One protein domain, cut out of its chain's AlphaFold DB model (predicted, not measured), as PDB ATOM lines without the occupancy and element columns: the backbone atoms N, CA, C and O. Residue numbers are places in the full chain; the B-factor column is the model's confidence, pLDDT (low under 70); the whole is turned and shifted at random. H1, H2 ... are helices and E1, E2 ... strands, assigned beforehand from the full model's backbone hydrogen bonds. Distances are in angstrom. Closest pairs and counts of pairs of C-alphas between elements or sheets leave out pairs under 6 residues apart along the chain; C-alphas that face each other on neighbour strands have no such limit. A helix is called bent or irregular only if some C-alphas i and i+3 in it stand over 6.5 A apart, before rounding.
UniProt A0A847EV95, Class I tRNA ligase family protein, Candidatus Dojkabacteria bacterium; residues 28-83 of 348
ATOM      1  N   VAL A  28     -24.031  45.339  18.312       97.31
ATOM      2  CA  VAL A  28     -22.927  44.702  19.039       97.31
ATOM      3  C   VAL A  28     -23.279  44.631  20.522       97.31
ATOM      4  O   VAL A  28     -23.866  45.555  21.080       97.31
ATOM      5  N   TRP A  29     -22.921  43.516  21.148       97.12
ATOM      6  CA  TRP A  29     -23.090  43.255  22.570       97.12
ATOM      7  C   TRP A  29     -21.755  42.815  23.166       97.12
ATOM      8  O   TRP A  29     -21.076  41.977  22.576       97.12
ATOM      9  N   TYR A  30     -21.411  43.339  24.338       96.62
ATOM     10  CA  TYR A  30     -20.156  43.088  25.045       96.62
ATOM     11  C   TYR A  30     -20.393  42.193  26.262       96.62
ATOM     12  O   TYR A  30     -21.145  42.564  27.168       96.62
ATOM     13  N   SER A  31     -19.756  41.021  26.302       95.38
ATOM     14  CA  SER A  31     -19.855  40.100  27.438       95.38
ATOM     15  C   SER A  31     -19.086  40.643  28.641       95.38
ATOM     16  O   SER A  31     -17.879  40.850  28.563       95.38
ATOM     17  N   GLY A  32     -19.767  40.857  29.766       92.94
ATOM     18  CA  GLY A  32     -19.175  41.458  30.966       92.94
ATOM     19  C   GLY A  32     -18.983  42.977  30.874       92.94
ATOM     20  O   GLY A  32     -18.443  43.576  31.800       92.94
ATOM     21  N   GLY A  33     -19.444  43.601  29.786       94.62
ATOM     22  CA  GLY A  33     -19.434  45.047  29.588       94.62
ATOM     23  C   GLY A  33     -18.353  45.560  28.633       94.62
ATOM     24  O   GLY A  33     -17.297  44.950  28.449       94.62
ATOM     25  N   LYS A  34     -18.606  46.725  28.028       94.81
ATOM     26  CA  LYS A  34     -17.728  47.349  27.025       94.81
ATOM     27  C   LYS A  34     -16.351  47.675  27.600       94.81
ATOM     28  O   LYS A  34     -15.341  47.462  26.939       94.81
ATOM     29  N   LYS A  35     -16.295  48.116  28.861       94.81
ATOM     30  CA  LYS A  35     -15.035  48.432  29.554       94.81
ATOM     31  C   LYS A  35     -14.091  47.225  29.636       94.81
ATOM     32  O   LYS A  35     -12.880  47.401  29.537       94.81
ATOM     33  N   VAL A  36     -14.636  46.021  29.821       94.94
ATOM     34  CA  VAL A  36     -13.847  44.781  29.874       94.94
ATOM     35  C   VAL A  36     -13.276  44.471  28.494       94.94
ATOM     36  O   VAL A  36     -12.081  44.213  28.379       94.94
ATOM     37  N   TYR A  37     -14.107  44.561  27.450       95.19
ATOM     38  CA  TYR A  37     -13.672  44.370  26.065       95.19
ATOM     39  C   TYR A  37     -12.575  45.362  25.657       95.19
ATOM     40  O   TYR A  37     -11.528  44.943  25.166       95.19
ATOM     41  N   ASP A  38     -12.786  46.661  25.893       95.25
ATOM     42  CA  ASP A  38     -11.826  47.708  25.526       95.25
ATOM     43  C   ASP A  38     -10.468  47.464  26.212       95.25
ATOM     44  O   ASP A  38      -9.429  47.476  25.554       95.25
ATOM     45  N   TRP A  39     -10.471  47.146  27.514       96.62
ATOM     46  CA  TRP A  39      -9.237  46.873  28.255       96.62
ATOM     47  C   TRP A  39      -8.514  45.620  27.755       96.62
ATOM     48  O   TRP A  39      -7.292  45.648  27.616       96.62
ATOM     49  N   LEU A  40      -9.233  44.532  27.456       95.56
ATOM     50  CA  LEU A  40      -8.623  43.315  26.904       95.56
ATOM     51  C   LEU A  40      -8.001  43.573  25.528       95.56
ATOM     52  O   LEU A  40      -6.920  43.067  25.240       95.56
ATOM     53  N   ASN A  41      -8.655  44.390  24.701       94.25
ATOM     54  CA  ASN A  41      -8.154  44.758  23.380       94.25
ATOM     55  C   ASN A  41      -6.904  45.657  23.452       94.25
ATOM     56  O   ASN A  41      -6.025  45.565  22.600       94.25
ATOM     57  N   GLU A  42      -6.796  46.503  24.479       96.12
ATOM     58  CA  GLU A  42      -5.604  47.324  24.748       96.12
ATOM     59  C   GLU A  42      -4.467  46.543  25.434       96.12
ATOM     60  O   GLU A  42      -3.316  46.979  25.413       96.12
ATOM     61  N   ASN A  43      -4.766  45.385  26.035       95.19
ATOM     62  CA  ASN A  43      -3.825  44.577  26.811       95.19
ATOM     63  C   ASN A  43      -3.710  43.149  26.258       95.19
ATOM     64  O   ASN A  43      -4.137  42.176  26.888       95.19
ATOM     65  N   GLU A  44      -3.090  43.019  25.086       91.88
ATOM     66  CA  GLU A  44      -2.929  41.735  24.402       91.88
ATOM     67  C   GLU A  44      -2.270  40.667  25.305       91.88
ATOM     68  O   GLU A  44      -1.235  40.896  25.934       91.88
ATOM     69  N   GLY A  45      -2.892  39.487  25.389       91.19
ATOM     70  CA  GLY A  45      -2.428  38.359  26.207       91.19
ATOM     71  C   GLY A  45      -2.911  38.348  27.664       91.19
ATOM     72  O   GLY A  45      -2.700  37.343  28.346       91.19
ATOM     73  N   LYS A  46      -3.579  39.406  28.143       94.31
ATOM     74  CA  LYS A  46      -4.241  39.412  29.457       94.31
ATOM     75  C   LYS A  46      -5.630  38.765  29.404       94.31
ATOM     76  O   LYS A  46      -6.232  38.602  28.346       94.31
ATOM     77  N   THR A  47      -6.138  38.382  30.571       95.06
ATOM     78  CA  THR A  47      -7.421  37.692  30.755       95.06
ATOM     79  C   THR A  47      -8.407  38.526  31.573       95.06
ATOM     80  O   THR A  47      -8.031  39.487  32.243       95.06
ATOM     81  N   VAL A  48      -9.683  38.123  31.595       92.88
ATOM     82  CA  VAL A  48     -10.706  38.755  32.455       92.88
ATOM     83  C   VAL A  48     -10.290  38.749  33.930       92.88
ATOM     84  O   VAL A  48     -10.540  39.719  34.633       92.88
ATOM     85  N   LYS A  49      -9.580  37.716  34.405       94.12
ATOM     86  CA  LYS A  49      -9.083  37.674  35.792       94.12
ATOM     87  C   LYS A  49      -8.063  38.771  36.085       94.12
ATOM     88  O   LYS A  49      -8.014  39.281  37.204       94.12
ATOM     89  N   ASP A  50      -7.251  39.131  35.096       95.44
ATOM     90  CA  ASP A  50      -6.281  40.216  35.230       95.44
ATOM     91  C   ASP A  50      -7.010  41.565  35.333       95.44
ATOM     92  O   ASP A  50      -6.660  42.383  36.182       95.44
ATOM     93  N   PHE A  51      -8.091  41.751  34.565       95.19
ATOM     94  CA  PHE A  51      -8.985  42.906  34.697       95.19
ATOM     95  C   PHE A  51      -9.647  42.960  36.084       95.19
ATOM     96  O   PHE A  51      -9.628  43.998  36.745       95.19
ATOM     97  N   GLU A  52     -10.215  41.844  36.553       94.94
ATOM     98  CA  GLU A  52     -10.839  41.753  37.881       94.94
ATOM     99  C   GLU A  52      -9.853  42.113  38.998       94.94
ATOM    100  O   GLU A  52     -10.210  42.821  39.943       94.94
ATOM    101  N   THR A  53      -8.601  41.663  38.862       95.38
ATOM    102  CA  THR A  53      -7.513  41.952  39.805       95.38
ATOM    103  C   THR A  53      -7.132  43.432  39.786       95.38
ATOM    104  O   THR A  53      -6.988  44.035  40.846       95.38
ATOM    105  N   GLU A  54      -7.000  44.034  38.601       95.56
ATOM    106  CA  GLU A  54      -6.610  45.441  38.439       95.56
ATOM    107  C   GLU A  54      -7.682  46.410  38.960       95.56
ATOM    108  O   GLU A  54      -7.368  47.379  39.652       95.56
ATOM    109  N   PHE A  55      -8.956  46.135  38.672       94.44
ATOM    110  CA  PHE A  55     -10.072  47.014  39.037       94.44
ATOM    111  C   PHE A  55     -10.779  46.623  40.340       94.44
ATOM    112  O   PHE A  55     -11.738  47.295  40.725       94.44
ATOM    113  N   ASN A  56     -10.323  45.564  41.020       93.44
ATOM    114  CA  ASN A  56     -10.927  45.013  42.236       93.44
ATOM    115  C   ASN A  56     -12.458  44.847  42.113       93.44
ATOM    116  O   ASN A  56     -13.232  45.267  42.976       93.44
ATOM    117  N   THR A  57     -12.892  44.266  40.995       92.06
ATOM    118  CA  THR A  57     -14.303  44.040  40.658       92.06
ATOM    119  C   THR A  57     -14.494  42.612  40.174       92.06
ATOM    120  O   THR A  57     -13.568  42.024  39.627       92.06
ATOM    121  N   LYS A  58     -15.694  42.053  40.345       90.44
ATOM    122  CA  LYS A  58     -16.068  40.786  39.705       90.44
ATOM    123  C   LYS A  58     -16.758  41.070  38.380       90.44
ATOM    124  O   LYS A  58     -17.587  41.975  38.317       90.44
ATOM    125  N   VAL A  59     -16.422  40.303  37.352       89.56
ATOM    126  CA  VAL A  59     -16.993  40.409  36.010       89.56
ATOM    127  C   VAL A  59     -17.722  39.116  35.676       89.56
ATOM    128  O   VAL A  59     -17.152  38.028  35.675       89.56
ATOM    129  N   THR A  60     -18.999  39.236  35.340       89.12
ATOM    130  CA  THR A  60     -19.834  38.128  34.866       89.12
ATOM    131  C   THR A  60     -19.905  38.115  33.339       89.12
ATOM    132  O   THR A  60     -20.947  38.376  32.744       89.12
ATOM    133  N   GLY A  61     -18.779  37.797  32.691       89.31
ATOM    134  CA  GLY A  61     -18.670  37.700  31.234       89.31
ATOM    135  C   GLY A  61     -17.262  37.347  30.751       89.31
ATOM    136  O   GLY A  61     -16.316  37.340  31.534       89.31
ATOM    137  N   SER A  62     -17.130  37.024  29.464       90.50
ATOM    138  CA  SER A  62     -15.856  36.600  28.860       90.50
ATOM    139  C   SER A  62     -15.029  37.742  28.271       90.50
ATOM    140  O   SER A  62     -13.870  37.524  27.928       90.50
ATOM    141  N   GLY A  63     -15.601  38.942  28.136       90.56
ATOM    142  CA  GLY A  63     -15.000  40.025  27.362       90.56
ATOM    143  C   GLY A  63     -15.171  39.871  25.849       90.56
ATOM    144  O   GLY A  63     -14.662  40.703  25.115       90.56
ATOM    145  N   ASP A  64     -15.883  38.848  25.363       92.00
ATOM    146  CA  ASP A  64     -16.146  38.669  23.930       92.00
ATOM    147  C   ASP A  64     -17.239  39.612  23.411       92.00
ATOM    148  O   ASP A  64     -18.114  40.068  24.156       92.00
ATOM    149  N   ILE A  65     -17.254  39.814  22.091       94.81
ATOM    150  CA  ILE A  65     -18.350  40.493  21.391       94.81
ATOM    151  C   ILE A  65     -19.329  39.505  20.761       94.81
ATOM    152  O   ILE A  65     -18.964  38.432  20.278       94.81
ATOM    153  N   TYR A  66     -20.591  39.914  20.690       95.31
ATOM    154  CA  TYR A  66     -21.629  39.255  19.910       95.31
ATOM    155  C   TYR A  66     -22.294  40.254  18.964       95.31
ATOM    156  O   TYR A  66     -22.666  41.350  19.376       95.31
ATOM    157  N   VAL A  67     -22.473  39.863  17.699       95.62
ATOM    158  CA  VAL A  67     -23.145  40.685  16.685       95.62
ATOM    159  C   VAL A  67     -24.555  40.150  16.444       95.62
ATOM    160  O   VAL A  67     -24.724  39.021  15.982       95.62
ATOM    161  N   GLY A  68     -25.568  40.963  16.734       94.44
ATOM    162  CA  GLY A  68     -26.976  40.627  16.538       94.44
ATOM    163  C   GLY A  68     -27.919  41.720  17.045       94.44
ATOM    164  O   GLY A  68     -27.575  42.506  17.923       94.44
ATOM    165  N   GLU A  69     -29.128  41.786  16.485       92.00
ATOM    166  CA  GLU A  69     -30.130  42.796  16.877       92.00
ATOM    167  C   GLU A  69     -30.562  42.652  18.345       92.00
ATOM    168  O   GLU A  69     -30.773  43.645  19.044       92.00
ATOM    169  N   ASN A  70     -30.643  41.405  18.812       93.12
ATOM    170  CA  ASN A  70     -31.005  41.019  20.171       93.12
ATOM    171  C   ASN A  70     -29.776  40.476  20.908       93.12
ATOM    172  O   ASN A  70     -28.889  39.940  20.243       93.12
ATOM    173  N   PRO A  71     -29.729  40.544  22.251       91.31
ATOM    174  CA  PRO A  71     -28.637  39.939  23.003       91.31
ATOM    175  C   PRO A  71     -28.610  38.418  22.778       91.31
ATOM    176  O   PRO A  71     -29.658  37.805  22.525       91.31
ATOM    177  N   PRO A  72     -27.435  37.776  22.872       91.69
ATOM    178  CA  PRO A  72     -27.340  36.334  22.710       91.69
ATOM    179  C   PRO A  72     -28.067  35.622  23.859       91.69
ATOM    180  O   PRO A  72     -28.041  36.065  25.001       91.69
ATOM    181  N   LYS A  73     -28.662  34.453  23.589       87.25
ATOM    182  CA  LYS A  73     -29.338  33.623  24.612       87.25
ATOM    183  C   LYS A  73     -28.372  32.892  25.564       87.25
ATOM    184  O   LYS A  73     -28.772  31.933  26.217       87.25
ATOM    185  N   LYS A  74     -27.094  33.268  25.573       84.06
ATOM    186  CA  LYS A  74     -26.069  32.653  26.424       84.06
ATOM    187  C   LYS A  74     -26.133  33.268  27.818       84.06
ATOM    188  O   LYS A  74     -26.406  34.457  27.944       84.06
ATOM    189  N   GLU A  75     -25.845  32.463  28.836       77.81
ATOM    190  CA  GLU A  75     -25.686  32.955  30.208       77.81
ATOM    191  C   GLU A  75     -24.545  33.981  30.299       77.81
ATOM    192  O   GLU A  75     -23.577  33.918  29.535       77.81
ATOM    193  N   GLY A  76     -24.675  34.928  31.231       81.62
ATOM    194  CA  GLY A  76     -23.738  36.035  31.435       81.62
ATOM    195  C   GLY A  76     -24.385  37.406  31.240       81.62
ATOM    196  O   GLY A  76     -25.501  37.522  30.732       81.62
ATOM    197  N   GLU A  77     -23.678  38.450  31.660       89.88
ATOM    198  CA  GLU A  77     -24.107  39.831  31.464       89.88
ATOM    199  C   GLU A  77     -23.654  40.335  30.093       89.88
ATOM    200  O   GLU A  77     -22.504  40.144  29.691       89.88
ATOM    201  N   TRP A  78     -24.569  40.981  29.369       94.75
ATOM    202  CA  TRP A  78     -24.323  41.527  28.038       94.75
ATOM    203  C   TRP A  78     -24.717  42.997  28.002       94.75
ATOM    204  O   TRP A  78     -25.884  43.341  28.188       94.75
ATOM    205  N   GLU A  79     -23.744  43.857  27.727       95.62
ATOM    206  CA  GLU A  79     -23.962  45.290  27.540       95.62
ATOM    207  C   GLU A  79     -24.133  45.590  26.049       95.62
ATOM    208  O   GLU A  79     -23.313  45.173  25.234       95.62
ATOM    209  N   ALA A  80     -25.204  46.288  25.670       95.94
ATOM    210  CA  ALA A  80     -25.403  46.710  24.286       95.94
ATOM    211  C   ALA A  80     -24.473  47.876  23.932       95.94
ATOM    212  O   ALA A  80     -24.336  48.806  24.725       95.94
ATOM    213  N   GLU A  81     -23.931  47.885  22.714       96.06
ATOM    214  CA  GLU A  81     -23.280  49.072  22.161       96.06
ATOM    215  C   GLU A  81     -24.258  50.256  22.148       96.06
ATOM    216  O   GLU A  81     -25.440  50.126  21.822       96.06
ATOM    217  N   THR A  82     -23.750  51.420  22.531       96.25
ATOM    218  CA  THR A  82     -24.477  52.688  22.588       96.25
ATOM    219  C   THR A  82     -24.227  53.555  21.359       96.25
ATOM    220  O   THR A  82     -25.061  54.404  21.040       96.25
ATOM    221  N   ASP A  83     -23.125  53.316  20.641       97.19
ATOM    222  CA  ASP A  83     -22.821  53.995  19.390       97.19
ATOM    223  C   ASP A  83     -23.870  53.705  18.303       97.19
ATOM    224  O   ASP A  83     -24.398  52.598  18.129       97.19
TER     225      ASP A  83
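Overview. This is residues 28 to 83 of the 348 residues of the protein "Class I tRNA ligase family protein" of Candidatus Dojkabacteria bacterium (UniProt A0A847EV95). A small sheet of three short strands makes one end of an elongated domain; H1 packs over one face of it with its residues 34 to 38 and runs across the strands, and H2 follows at the opposite end, crosswise to H1 and clear of the sheet. From H2, residues 56 to 64 lead back to the sheet, and residues 68 to 77 make a loop between its two edge strands. The printed part has 56 residues with two named helices and three named strands, in the order E1, H1, H2, E2, E3 along the chain, and the sheet has the order E2, E1, E3 and is antiparallel throughout. The class is mixed, helices and strands, with 27 residues, under half of those printed, in named elements. The whole is compact, with a radius of gyration of the C-alphas of 11.0 A, and its outline is elongated, with spans of 32, 20 and 18 A.

Along the chain. The inner strand of the sheet is E1, residues 28 to 31, 10.1 A from first to last C-alpha; it begins at C-alpha 28, at (-22.927, 44.702, 19.039). One edge strand is E2, residues 65 to 67, 6.7 A long. The other edge strand is E3, residues 78 to 80, 6.5 A long, and it ends at C-alpha 80, at (-25.403, 46.710, 24.286). H1, residues 34 to 42, is the longest helix, with 9 residues and 12.3 A from first to last C-alpha. H2, residues 48 to 55, is 10.6 A long and ends at C-alpha 55, at (-10.072, 47.014, 39.037). Neither helix is bent or irregular.

Arrangement. E1 and E3 are antiparallel neighbours, with 151 degrees between their directions. The C-alphas of Ser 31 and Trp 78 face each other at 4.7 A, and within hydrogen-bond range are N 30 and O 79, 2.8 A apart, and N 79 and O 30, 3.0 A apart. E1 and E2 are antiparallel neighbours too, at 149 degrees; the C-alphas of Trp 29 and Tyr 66 face each other at 5.0 A, and N 29 and O 66 are 2.8 A apart, as are N 66 and O 29. The edge strands E2 and E3 are apart, though they follow each other in the chain. H1 is on the sheet at a height over the sheet of 9.7 A. It lies over E1, but only just: 3 of its 9 C-alphas fall on E1 when dropped onto the local plane. Its line and that of E1 stand at 88 degrees on the local plane, and it runs across the strands. The closest C-alphas of H1 and E1 are those of Tyr 37 and Tyr 30, 6.7 A apart. H1 and H2 touch, with 5 pairs of C-alphas within 8 A; the closest are those of Val 36 and Phe 51, 7.1 A apart. Their lines are about perpendicular, at 78 degrees. H2 is not on the sheet, and it is apart from E1 and from E3. In H1 and H2 every O i to N i+4 pair is within hydrogen-bond range.

Size, cuts and confidence. The two C-alphas farthest apart are those of Thr 53 and Glu 69, 32.2 A from each other. The first and last printed C-alphas, of Val 28 and Asp 83, are 9.3 A apart. The printed part has no cut. The links E1 to H1 and H1 to H2 are tight, with 2 and 5 residues; those from H2 to E2 and from E2 to E3 are short, with 9 and 10 residues, and no link is long. The mean pLDDT of the printed part is 93.2, and no printed residue is under 70.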